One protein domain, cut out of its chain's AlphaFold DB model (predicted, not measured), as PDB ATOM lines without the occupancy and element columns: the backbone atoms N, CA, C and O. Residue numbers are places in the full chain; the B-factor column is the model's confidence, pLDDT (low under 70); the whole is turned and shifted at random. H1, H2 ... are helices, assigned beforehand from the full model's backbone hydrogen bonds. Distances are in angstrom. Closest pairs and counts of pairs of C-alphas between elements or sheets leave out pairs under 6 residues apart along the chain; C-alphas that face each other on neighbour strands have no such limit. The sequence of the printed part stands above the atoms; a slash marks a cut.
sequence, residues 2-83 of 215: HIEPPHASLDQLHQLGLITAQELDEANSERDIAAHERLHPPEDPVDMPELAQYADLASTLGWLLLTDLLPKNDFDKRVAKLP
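What this domain is: This is residues 2 to 83 of the 215 residues of an uncharacterized protein of Janthinobacterium lividum (UniProt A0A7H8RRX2). A short helix, H1, folds back beside the first part of one long helix, H2, and makes a lopsided helical hairpin with it; a third helix, H3, is set about perpendicular to both and packs on H1. The rest of H2 runs on past H1, residues 40 to 56 loop back from its far end to H3, and the short helix H4 follows toward the opposite end of the long axis, touching no helix. The printed part has 82 residues with four named helices, in the order H1, H2, H3, H4, and no named strand; the class is all helix. The whole is compact, with a radius of gyration of the C-alphas of 13.3 A, yet elongated in outline, spanning 44 by 24 by 20 A.

How they stand to each other: H2, residues 21 to 39, is the longest helix, and with residues 21 to 27 alone it touches H1, residues 8 to 15. The closest C-alphas of the two, those of Leu 10 and Leu 24, are 6.5 A apart. H1 and H2 run opposite ways at a shallow tilt of 16 degrees and form a helical hairpin. H3, residues 57 to 66, touches H1, and their closest C-alphas, those of Ser 9 and Leu 57, are 5.3 A apart. H3 stands about perpendicular to H1, at 83 degrees. H2 and H3 are close but not clearly touching, with the C-alphas of Ala 27 and Leu 64 closest at 7.4 A, and are about perpendicular at 81 degrees. H4, residues 72 to 79, is close to H3 but not clearly touching it, with the C-alphas of Leu 65 and Lys 72 closest at 6.7 A. H3 and H4 run opposite ways at a shallow tilt of 31 degrees. H4 is apart from H1 and from H2. In H1, H3 and H4 every O i to N i+4 pair is within hydrogen-bond range; in H2, 14 of 15 are.

Where its parts are: H2 runs 27.5 A from C-alpha 21 at (177.712, 178.396, 118.895) to C-alpha 39 at (157.420, 196.304, 113.929). H1 begins at C-alpha 8 at (179.180, 190.380, 111.344) and measures 10.6 A from first to last C-alpha. H3 measures 14.1 A. H4 measures 10.5 A and ends at C-alpha 79 at (188.736, 184.180, 128.265).

The domain as a whole: The two C-alphas farthest apart, those of Glu 43 and Pro 83, are 45.7 A apart. The printed part has no cut. The link from H2 to H3, 17 residues, is long; those from H1 to H2 and from H3 to H4, five residues each, are tight. The mean pLDDT of the printed part is 87.9, and residues 2 to 3 and 45 to 48 of this model are under 70.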
ATOM      1  N   HIS A   2     160.368 187.798 110.480       56.12
ATOM      2  CA  HIS A   2     161.440 188.520 109.795       56.12
ATOM      3  C   HIS A   2     162.740 188.059 110.451       56.12
ATOM      4  O   HIS A   2     162.860 188.195 111.660       56.12
ATOM      5  N   ILE A   3     163.640 187.451 109.682       68.44
ATOM      6  CA  ILE A   3     164.939 186.990 110.180       68.44
ATOM      7  C   ILE A   3     165.937 188.094 109.842       68.44
ATOM      8  O   ILE A   3     166.080 188.454 108.668       68.44
ATOM      9  N   GLU A   4     166.565 188.682 110.853       71.50
ATOM     10  CA  GLU A   4     167.650 189.637 110.670       71.50
ATOM     11  C   GLU A   4     168.838 188.944 109.987       71.50
ATOM     12  O   GLU A   4     169.148 187.782 110.265       71.50
ATOM     13  N   PRO A   5     169.556 189.634 109.086       77.38
ATOM     14  CA  PRO A   5     170.794 189.090 108.559       77.38
ATOM     15  C   PRO A   5     171.806 188.832 109.697       77.38
ATOM     16  O   PRO A   5     171.774 189.519 110.734       77.38
ATOM     17  N   PRO A   6     172.738 187.878 109.500       78.25
ATOM     18  CA  PRO A   6     173.798 187.598 110.464       78.25
ATOM     19  C   PRO A   6     174.555 188.871 110.846       78.25
ATOM     20  O   PRO A   6     174.925 189.673 109.980       78.25
ATOM     21  N   HIS A   7     174.783 189.076 112.145       89.88
ATOM     22  CA  HIS A   7     175.565 190.216 112.609       89.88
ATOM     23  C   HIS A   7     177.054 189.899 112.482       89.88
ATOM     24  O   HIS A   7     177.572 189.043 113.199       89.88
ATOM     25  N   ALA A   8     177.768 190.640 111.631       92.19
ATOM     26  CA  ALA A   8     179.180 190.380 111.344       92.19
ATOM     27  C   ALA A   8     180.053 190.295 112.612       92.19
ATOM     28  O   ALA A   8     180.907 189.414 112.722       92.19
ATOM     29  N   SER A   9     179.811 191.167 113.599       95.56
ATOM     30  CA  SER A   9     180.548 191.146 114.867       95.56
ATOM     31  C   SER A   9     180.238 189.908 115.714       95.56
ATOM     32  O   SER A   9     181.146 189.402 116.366       95.56
ATOM     33  N   LEU A  10     179.010 189.372 115.688       95.62
ATOM     34  CA  LEU A  10     178.673 188.144 116.424       95.62
ATOM     35  C   LEU A  10     179.386 186.934 115.809       95.62
ATOM     36  O   LEU A  10     180.060 186.188 116.520       95.62
ATOM     37  N   ASP A  11     179.335 186.804 114.481       95.00
ATOM     38  CA  ASP A  11     180.042 185.738 113.762       95.00
ATOM     39  C   ASP A  11     181.551 185.797 114.019       95.00
ATOM     40  O   ASP A  11     182.205 184.780 114.267       95.00
ATOM     41  N   GLN A  12     182.121 187.001 114.011       96.44
ATOM     42  CA  GLN A  12     183.540 187.195 114.272       96.44
ATOM     43  C   GLN A  12     183.913 186.891 115.732       96.44
ATOM     44  O   GLN A  12     184.947 186.264 115.970       96.44
ATOM     45  N   LEU A  13     183.090 187.266 116.719       97.00
ATOM     46  CA  LEU A  13     183.304 186.880 118.121       97.00
ATOM     47  C   LEU A  13     183.273 185.353 118.296       97.00
ATOM     48  O   LEU A  13     184.091 184.809 119.045       97.00
ATOM     49  N   HIS A  14     182.392 184.659 117.571       96.81
ATOM     50  CA  HIS A  14     182.336 183.198 117.569       96.81
ATOM     51  C   HIS A  14     183.601 182.579 116.957       96.81
ATOM     52  O   HIS A  14     184.230 181.719 117.573       96.81
ATOM     53  N   GLN A  15     184.046 183.072 115.796       96.44
ATOM     54  CA  GLN A  15     185.291 182.626 115.153       96.44
ATOM     55  C   GLN A  15     186.528 182.850 116.033       96.44
ATOM     56  O   GLN A  15     187.480 182.068 115.992       96.44
ATOM     57  N   LEU A  16     186.523 183.910 116.845       96.19
ATOM     58  CA  LEU A  16     187.582 184.208 117.810       96.19
ATOM     59  C   LEU A  16     187.502 183.352 119.086       96.19
ATOM     60  O   LEU A  16     188.403 183.435 119.922       96.19
ATOM     61  N   GLY A  17     186.458 182.532 119.242       95.81
ATOM     62  CA  GLY A  17     186.237 181.681 120.409       95.81
ATOM     63  C   GLY A  17     185.800 182.440 121.664       95.81
ATOM     64  O   GLY A  17     185.883 181.888 122.763       95.81
ATOM     65  N   LEU A  18     185.360 183.697 121.526       96.38
ATOM     66  CA  LEU A  18     184.856 184.504 122.644       96.38
ATOM     67  C   LEU A  18     183.440 184.086 123.046       96.38
ATOM     68  O   LEU A  18     183.113 184.123 124.232       96.38
ATOM     69  N   ILE A  19     182.651 183.605 122.083       96.44
ATOM     70  CA  ILE A  19     181.304 183.068 122.299       96.44
ATOM     71  C   ILE A  19     181.148 181.675 121.683       96.44
ATOM     72  O   ILE A  19     181.807 181.322 120.699       96.44
ATOM     73  N   THR A  20     180.286 180.860 122.280       94.88
ATOM     74  CA  THR A  20     179.941 179.523 121.787       94.88
ATOM     75  C   THR A  20     178.939 179.597 120.635       94.88
ATOM     76  O   THR A  20     178.344 180.639 120.380       94.88
ATOM     77  N   ALA A  21     178.741 178.479 119.932       94.06
ATOM     78  CA  ALA A  21     177.712 178.396 118.895       94.06
ATOM     79  C   ALA A  21     176.294 178.566 119.471       94.06
ATOM     80  O   ALA A  21     175.438 179.133 118.807       94.06
ATOM     81  N   GLN A  22     176.070 178.112 120.709       92.69
ATOM     82  CA  GLN A  22     174.797 178.295 121.405       92.69
ATOM     83  C   GLN A  22     174.559 179.775 121.737       92.69
ATOM     84  O   GLN A  22     173.521 180.312 121.384       92.69
ATOM     85  N   GLU A  23     175.545 180.452 122.331       93.31
ATOM     86  CA  GLU A  23     175.447 181.890 122.652       93.31
ATOM     87  C   GLU A  23     175.285 182.751 121.383       93.31
ATOM     88  O   GLU A  23     174.626 183.785 121.412       93.31
ATOM     89  N   LEU A  24     175.867 182.328 120.253       94.25
ATOM     90  CA  LEU A  24     175.648 182.962 118.948       94.25
ATOM     91  C   LEU A  24     174.192 182.815 118.470       94.25
ATOM     92  O   LEU A  24     173.624 183.772 117.946       94.25
ATOM     93  N   ASP A  25     173.605 181.626 118.613       90.94
ATOM     94  CA  ASP A  25     172.219 181.344 118.217       90.94
ATOM     95  C   ASP A  25     171.213 182.099 119.099       90.94
ATOM     96  O   ASP A  25     170.301 182.754 118.591       90.94
ATOM     97  N   GLU A  26     171.447 182.106 120.414       90.75
ATOM     98  CA  GLU A  26     170.672 182.881 121.390       90.75
ATOM     99  C   GLU A  26     170.746 184.384 121.079       90.75
ATOM    100  O   GLU A  26     169.719 185.049 120.970       90.75
ATOM    101  N   ALA A  27     171.942 184.920 120.808       91.56
ATOM    102  CA  ALA A  27     172.109 186.328 120.457       91.56
ATOM    103  C   ALA A  27     171.415 186.735 119.151       91.56
ATOM    104  O   ALA A  27     170.884 187.841 119.054       91.56
ATOM    105  N   ASN A  28     171.416 185.870 118.134       90.94
ATOM    106  CA  ASN A  28     170.666 186.140 116.907       90.94
ATOM    107  C   ASN A  28     169.153 186.036 117.134       90.94
ATOM    108  O   ASN A  28     168.416 186.860 116.598       90.94
ATOM    109  N   SER A  29     168.705 185.102 117.977       88.44
ATOM    110  CA  SER A  29     167.295 184.977 118.357       88.44
ATOM    111  C   SER A  29     166.786 186.238 119.061       88.44
ATOM    112  O   SER A  29     165.738 186.758 118.685       88.44
ATOM    113  N   GLU A  30     167.549 186.801 120.003       87.69
ATOM    114  CA  GLU A  30     167.174 188.063 120.662       87.69
ATOM    115  C   GLU A  30     167.126 189.249 119.692       87.69
ATOM    116  O   GLU A  30     166.260 190.117 119.794       87.69
ATOM    117  N   ARG A  31     168.022 189.291 118.697       89.56
ATOM    118  CA  ARG A  31     167.970 190.319 117.646       89.56
ATOM    119  C   ARG A  31     166.716 190.194 116.783       89.56
ATOM    120  O   ARG A  31     166.126 191.217 116.438       89.56
ATOM    121  N   ASP A  32     166.317 188.972 116.442       85.81
ATOM    122  CA  ASP A  32     165.090 188.708 115.687       85.81
ATOM    123  C   ASP A  32     163.843 189.114 116.485       85.81
ATOM    124  O   ASP A  32     162.916 189.702 115.920       85.81
ATOM    125  N   ILE A  33     163.834 188.855 117.798       83.56
ATOM    126  CA  ILE A  33     162.775 189.302 118.713       83.56
ATOM    127  C   ILE A  33     162.713 190.831 118.734       83.56
ATOM    128  O   ILE A  33     161.661 191.390 118.434       83.56
ATOM    129  N   ALA A  34     163.836 191.512 118.969       84.12
ATOM    130  CA  ALA A  34     163.882 192.975 118.985       84.12
ATOM    131  C   ALA A  34     163.426 193.585 117.645       84.12
ATOM    132  O   ALA A  34     162.663 194.552 117.602       84.12
ATOM    133  N   ALA A  35     163.828 192.995 116.514       84.38
ATOM    134  CA  ALA A  35     163.369 193.426 115.196       84.38
ATOM    135  C   ALA A  35     161.857 193.216 115.003       84.38
ATOM    136  O   ALA A  35     161.193 194.049 114.377       84.38
ATOM    137  N   HIS A  36     161.305 192.128 115.545       83.75
ATOM    138  CA  HIS A  36     159.872 191.872 115.538       83.75
ATOM    139  C   HIS A  36     159.103 192.878 116.403       83.75
ATOM    140  O   HIS A  36     158.135 193.461 115.917       83.75
ATOM    141  N   GLU A  37     159.557 193.135 117.631       83.88
ATOM    142  CA  GLU A  37     158.950 194.093 118.565       83.88
ATOM    143  C   GLU A  37     158.992 195.527 118.031       83.88
ATOM    144  O   GLU A  37     158.049 196.291 118.213       83.88
ATOM    145  N   ARG A  38     160.017 195.892 117.256       82.12
ATOM    146  CA  ARG A  38     160.061 197.197 116.579       82.12
ATOM    147  C   ARG A  38     158.930 197.382 115.563       82.12
ATOM    148  O   ARG A  38     158.441 198.495 115.368       82.12
ATOM    149  N   LEU A  39     158.534 196.305 114.886       85.25
ATOM    150  CA  LEU A  39     157.420 196.304 113.929       85.25
ATOM    151  C   LEU A  39     156.066 196.094 114.621       85.25
ATOM    152  O   LEU A  39     155.037 196.530 114.102       85.25
ATOM    153  N   HIS A  40     156.076 195.437 115.779       83.94
ATOM    154  CA  HIS A  40     154.905 195.085 116.573       83.94
ATOM    155  C   HIS A  40     155.171 195.358 118.060       83.94
ATOM    156  O   HIS A  40     155.428 194.412 118.806       83.94
ATOM    157  N   PRO A  41     155.119 196.632 118.495       80.12
ATOM    158  CA  PRO A  41     155.439 196.984 119.871       80.12
ATOM    159  C   PRO A  41     154.522 196.246 120.852       80.12
ATOM    160  O   PRO A  41     153.302 196.250 120.641       80.12
ATOM    161  N   PRO A  42     155.074 195.605 121.896       76.94
ATOM    162  CA  PRO A  42     154.262 194.951 122.912       76.94
ATOM    163  C   PRO A  42     153.436 195.984 123.691       76.94
ATOM    164  O   PRO A  42     153.783 197.164 123.754       76.94
ATOM    165  N   GLU A  43     152.329 195.535 124.289       76.75
ATOM    166  CA  GLU A  43     151.480 196.396 125.127       76.75
ATOM    167  C   GLU A  43     152.238 196.901 126.365       76.75
ATOM    168  O   GLU A  43     152.110 198.071 126.723       76.75
ATOM    169  N   ASP A  44     153.080 196.040 126.946       72.00
ATOM    170  CA  ASP A  44     154.030 196.381 128.000       72.00
ATOM    171  C   ASP A  44     155.455 196.366 127.417       72.00
ATOM    172  O   ASP A  44     155.982 195.288 127.122       72.00
ATOM    173  N   PRO A  45     156.092 197.533 127.209       64.56
ATOM    174  CA  PRO A  45     157.440 197.593 126.666       64.56
ATOM    175  C   PRO A  45     158.438 196.977 127.646       64.56
ATOM    176  O   PRO A  45     158.563 197.417 128.791       64.56
ATOM    177  N   VAL A  46     159.177 195.972 127.179       62.34
ATOM    178  CA  VAL A  46     160.377 195.481 127.858       62.34
ATOM    179  C   VAL A  46     161.542 196.332 127.374       62.34
ATOM    180  O   VAL A  46     161.832 196.374 126.183       62.34
ATOM    181  N   ASP A  47     162.206 197.027 128.294       67.00
ATOM    182  CA  ASP A  47     163.323 197.919 127.971       67.00
ATOM    183  C   ASP A  47     164.621 197.108 127.802       67.00
ATOM    184  O   ASP A  47     165.560 197.192 128.598       67.00
ATOM    185  N   MET A  48     164.640 196.212 126.808       68.94
ATOM    186  CA  MET A  48     165.834 195.447 126.467       68.94
ATOM    187  C   MET A  48     166.714 196.269 125.517       68.94
ATOM    188  O   MET A  48     166.248 196.709 124.463       68.94
ATOM    189  N   PRO A  49     168.005 196.473 125.833       81.19
ATOM    190  CA  PRO A  49     168.886 197.235 124.963       81.19
ATOM    191  C   PRO A  49     169.095 196.504 123.633       81.19
ATOM    192  O   PRO A  49     169.478 195.335 123.610       81.19
ATOM    193  N   GLU A  50     168.918 197.203 122.514       87.38
ATOM    194  CA  GLU A  50     169.162 196.642 121.183       87.38
ATOM    195  C   GLU A  50     170.654 196.667 120.804       87.38
ATOM    196  O   GLU A  50     171.387 197.619 121.106       87.38
ATOM    197  N   LEU A  51     171.111 195.646 120.069       89.69
ATOM    198  CA  LEU A  51     172.436 195.665 119.450       89.69
ATOM    199  C   LEU A  51     172.427 196.601 118.236       89.69
ATOM    200  O   LEU A  51     171.724 196.361 117.255       89.69
ATOM    201  N   ALA A  52     173.258 197.643 118.268       88.94
ATOM    202  CA  ALA A  52     173.401 198.547 117.133       88.94
ATOM    203  C   ALA A  52     173.925 197.803 115.890       88.94
ATOM    204  O   ALA A  52     174.913 197.080 115.973       88.94
ATOM    205  N   GLN A  53     173.326 198.066 114.725       86.44
ATOM    206  CA  GLN A  53     173.627 197.396 113.447       86.44
ATOM    207  C   GLN A  53     175.116 197.399 113.051       86.44
ATOM    208  O   GLN A  53     175.580 196.513 112.336       86.44
ATOM    209  N   TYR A  54     175.858 198.419 113.486       87.94
ATOM    210  CA  TYR A  54     177.278 198.605 113.186       87.94
ATOM    211  C   TYR A  54     178.147 198.558 114.447       87.94
ATOM    212  O   TYR A  54     179.219 199.163 114.479       87.94
ATOM    213  N   ALA A  55     177.679 197.889 115.506       92.62
ATOM    214  CA  ALA A  55     178.455 197.714 116.722       92.62
ATOM    215  C   ALA A  55     179.762 196.974 116.415       92.62
ATOM    216  O   ALA A  55     179.766 195.903 115.798       92.62
ATOM    217  N   ASP A  56     180.879 197.532 116.876       95.06
ATOM    218  CA  ASP A  56     182.170 196.856 116.805       95.06
ATOM    219  C   ASP A  56     182.213 195.629 117.738       95.06
ATOM    220  O   ASP A  56     181.257 195.323 118.459       95.06
ATOM    221  N   LEU A  57     183.323 194.892 117.719       96.25
ATOM    222  CA  LEU A  57     183.478 193.676 118.520       96.25
ATOM    223  C   LEU A  57     183.391 193.935 120.030       96.25
ATOM    224  O   LEU A  57     182.816 193.117 120.746       96.25
ATOM    225  N   ALA A  58     183.943 195.047 120.519       95.12
ATOM    226  CA  ALA A  58     183.965 195.359 121.944       95.12
ATOM    227  C   ALA A  58     182.573 195.784 122.427       95.12
ATOM    228  O   ALA A  58     182.099 195.289 123.449       95.12
ATOM    229  N   SER A  59     181.885 196.635 121.666       94.44
ATOM    230  CA  SER A  59     180.500 197.023 121.928       94.44
ATOM    231  C   SER A  59     179.540 195.841 121.823       94.44
ATOM    232  O   SER A  59     178.671 195.701 122.679       94.44
ATOM    233  N   THR A  60     179.722 194.954 120.838       96.12
ATOM    234  CA  THR A  60     178.916 193.727 120.700       96.12
ATOM    235  C   THR A  60     179.122 192.801 121.896       96.12
ATOM    236  O   THR A  60     178.158 192.308 122.474       96.12
ATOM    237  N   LEU A  61     180.371 192.603 122.323       96.25
ATOM    238  CA  LEU A  61     180.667 191.784 123.495       96.25
ATOM    239  C   LEU A  61     180.135 192.416 124.789       96.25
ATOM    240  O   LEU A  61     179.596 191.715 125.640       96.25
ATOM    241  N   GLY A  62     180.227 193.740 124.923       93.81
ATOM    242  CA  GLY A  62     179.627 194.475 126.035       93.81
ATOM    243  C   GLY A  62     178.099 194.361 126.070       93.81
ATOM    244  O   GLY A  62     177.533 194.237 127.152       93.81
ATOM    245  N   TRP A  63     177.441 194.358 124.908       93.56
ATOM    246  CA  TRP A  63     175.997 194.138 124.784       93.56
ATOM    247  C   TRP A  63     175.587 192.725 125.217       93.56
ATOM    248  O   TRP A  63     174.650 192.585 126.000       93.56
ATOM    249  N   LEU A  64     176.328 191.691 124.801       94.06
ATOM    250  CA  LEU A  64     176.091 190.304 125.231       94.06
ATOM    251  C   LEU A  64     176.214 190.132 126.751       94.06
ATOM    252  O   LEU A  64     175.454 189.398 127.374       94.06
ATOM    253  N   LEU A  65     177.185 190.818 127.358       91.88
ATOM    254  CA  LEU A  65     177.367 190.817 128.807       91.88
ATOM    255  C   LEU A  65     176.240 191.558 129.533       91.88
ATOM    256  O   LEU A  65     175.884 191.163 130.641       91.88
ATOM    257  N   LEU A  66     175.700 192.623 128.938       87.75
ATOM    258  CA  LEU A  66     174.626 193.432 129.516       87.75
ATOM    259  C   LEU A  66     173.271 192.715 129.484       87.75
ATOM    260  O   LEU A  66     172.516 192.811 130.440       87.75
ATOM    261  N   THR A  67     172.993 191.984 128.408       86.56
ATOM    262  CA  THR A  67     171.734 191.250 128.179       86.56
ATOM    263  C   THR A  67     171.713 189.859 128.813       86.56
ATOM    264  O   THR A  67     170.788 189.092 128.581       86.56
ATOM    265  N   ASP A  68     172.743 189.505 129.588       83.38
ATOM    266  CA  ASP A  68     172.918 188.182 130.204       83.38
ATOM    267  C   ASP A  68     172.907 186.987 129.223       83.38
ATOM    268  O   ASP A  68     172.961 185.837 129.656       83.38
ATOM    269  N   LEU A  69     172.986 187.242 127.911       87.31
ATOM    270  CA  LEU A  69     173.193 186.227 126.864       87.31
ATOM    271  C   LEU A  69     174.555 185.543 126.956       87.31
ATOM    272  O   LEU A  69     174.808 184.508 126.345       87.31
ATOM    273  N   LEU A  70     175.463 186.147 127.715       88.56
ATOM    274  CA  LEU A  70     176.767 185.597 128.004       88.56
ATOM    275  C   LEU A  70     176.915 185.419 129.518       88.56
ATOM    276  O   LEU A  70     177.178 186.397 130.228       88.56
ATOM    277  N   PRO A  71     176.796 184.181 130.039       86.75
ATOM    278  CA  PRO A  71     176.973 183.909 131.457       86.75
ATOM    279  C   PRO A  71     178.364 184.356 131.929       86.75
ATOM    280  O   PRO A  71     179.382 183.722 131.643       86.75
ATOM    281  N   LYS A  72     178.405 185.459 132.684       86.50
ATOM    282  CA  LYS A  72     179.633 186.195 133.042       86.50
ATOM    283  C   LYS A  72     180.726 185.301 133.662       86.50
ATOM    284  O   LYS A  72     181.895 185.390 133.296       86.50
ATOM    285  N   ASN A  73     180.339 184.358 134.529       87.25
ATOM    286  CA  ASN A  73     181.268 183.407 135.159       87.25
ATOM    287  C   ASN A  73     181.926 182.434 134.167       87.25
ATOM    288  O   ASN A  73     183.070 182.023 134.364       87.25
ATOM    289  N   ASP A  74     181.196 182.002 133.142       90.12
ATOM    290  CA  ASP A  74     181.716 181.059 132.153       90.12
ATOM    291  C   ASP A  74     182.506 181.780 131.066       90.12
ATOM    292  O   ASP A  74     183.519 181.256 130.596       90.12
ATOM    293  N   PHE A  75     182.124 183.022 130.768       92.38
ATOM    294  CA  PHE A  75     182.922 183.941 129.974       92.38
ATOM    295  C   PHE A  75     184.313 184.166 130.577       92.38
ATOM    296  O   PHE A  75     185.304 183.903 129.897       92.38
ATOM    297  N   ASP A  76     184.420 184.532 131.860       91.12
ATOM    298  CA  ASP A  76     185.718 184.768 132.514       91.12
ATOM    299  C   ASP A  76     186.631 183.526 132.443       91.12
ATOM    300  O   ASP A  76     187.811 183.608 132.076       91.12
ATOM    301  N   LYS A  77     186.079 182.332 132.713       92.44
ATOM    302  CA  LYS A  77     186.818 181.056 132.610       92.44
ATOM    303  C   LYS A  77     187.274 180.751 131.185       92.44
ATOM    304  O   LYS A  77     188.318 180.116 131.003       92.44
ATOM    305  N   ARG A  78     186.474 181.119 130.182       94.56
ATOM    306  CA  ARG A  78     186.781 180.913 128.764       94.56
ATOM    307  C   ARG A  78     187.896 181.847 128.325       94.56
ATOM    308  O   ARG A  78     188.899 181.370 127.801       94.56
ATOM    309  N   VAL A  79     187.758 183.141 128.610       94.81
ATOM    310  CA  VAL A  79     188.736 184.180 128.265       94.81
ATOM    311  C   VAL A  79     190.116 183.848 128.822       94.81
ATOM    312  O   VAL A  79     191.100 183.948 128.092       94.81
ATOM    313  N   ALA A  80     190.197 183.338 130.055       93.94
ATOM    314  CA  ALA A  80     191.459 182.930 130.676       93.94
ATOM    315  C   ALA A  80     192.255 181.873 129.878       93.94
ATOM    316  O   ALA A  80     193.462 181.734 130.075       93.94
ATOM    317  N   LYS A  81     191.603 181.121 128.980       96.12
ATOM    318  CA  LYS A  81     192.225 180.087 128.135       96.12
ATOM    319  C   LYS A  81     192.523 180.561 126.710       96.12
ATOM    320  O   LYS A  81     193.162 179.830 125.956       96.12
ATOM    321  N   LEU A  82     192.042 181.742 126.323       95.81
ATOM    322  CA  LEU A  82     192.221 182.278 124.976       95.81
ATOM    323  C   LEU A  82     193.611 182.907 124.799       95.81
ATOM    324  O   LEU A  82     194.258 183.256 125.787       95.81
ATOM    325  N   PRO A  83     194.094 183.089 123.556       97.31
ATOM    326  CA  PRO A  83     195.357 183.777 123.321       97.31
ATOM    327  C   PRO A  83     195.298 185.272 123.709       97.31
ATOM    328  O   PRO A  83     194.216 185.863 123.759       97.31
TER     329      PRO A  83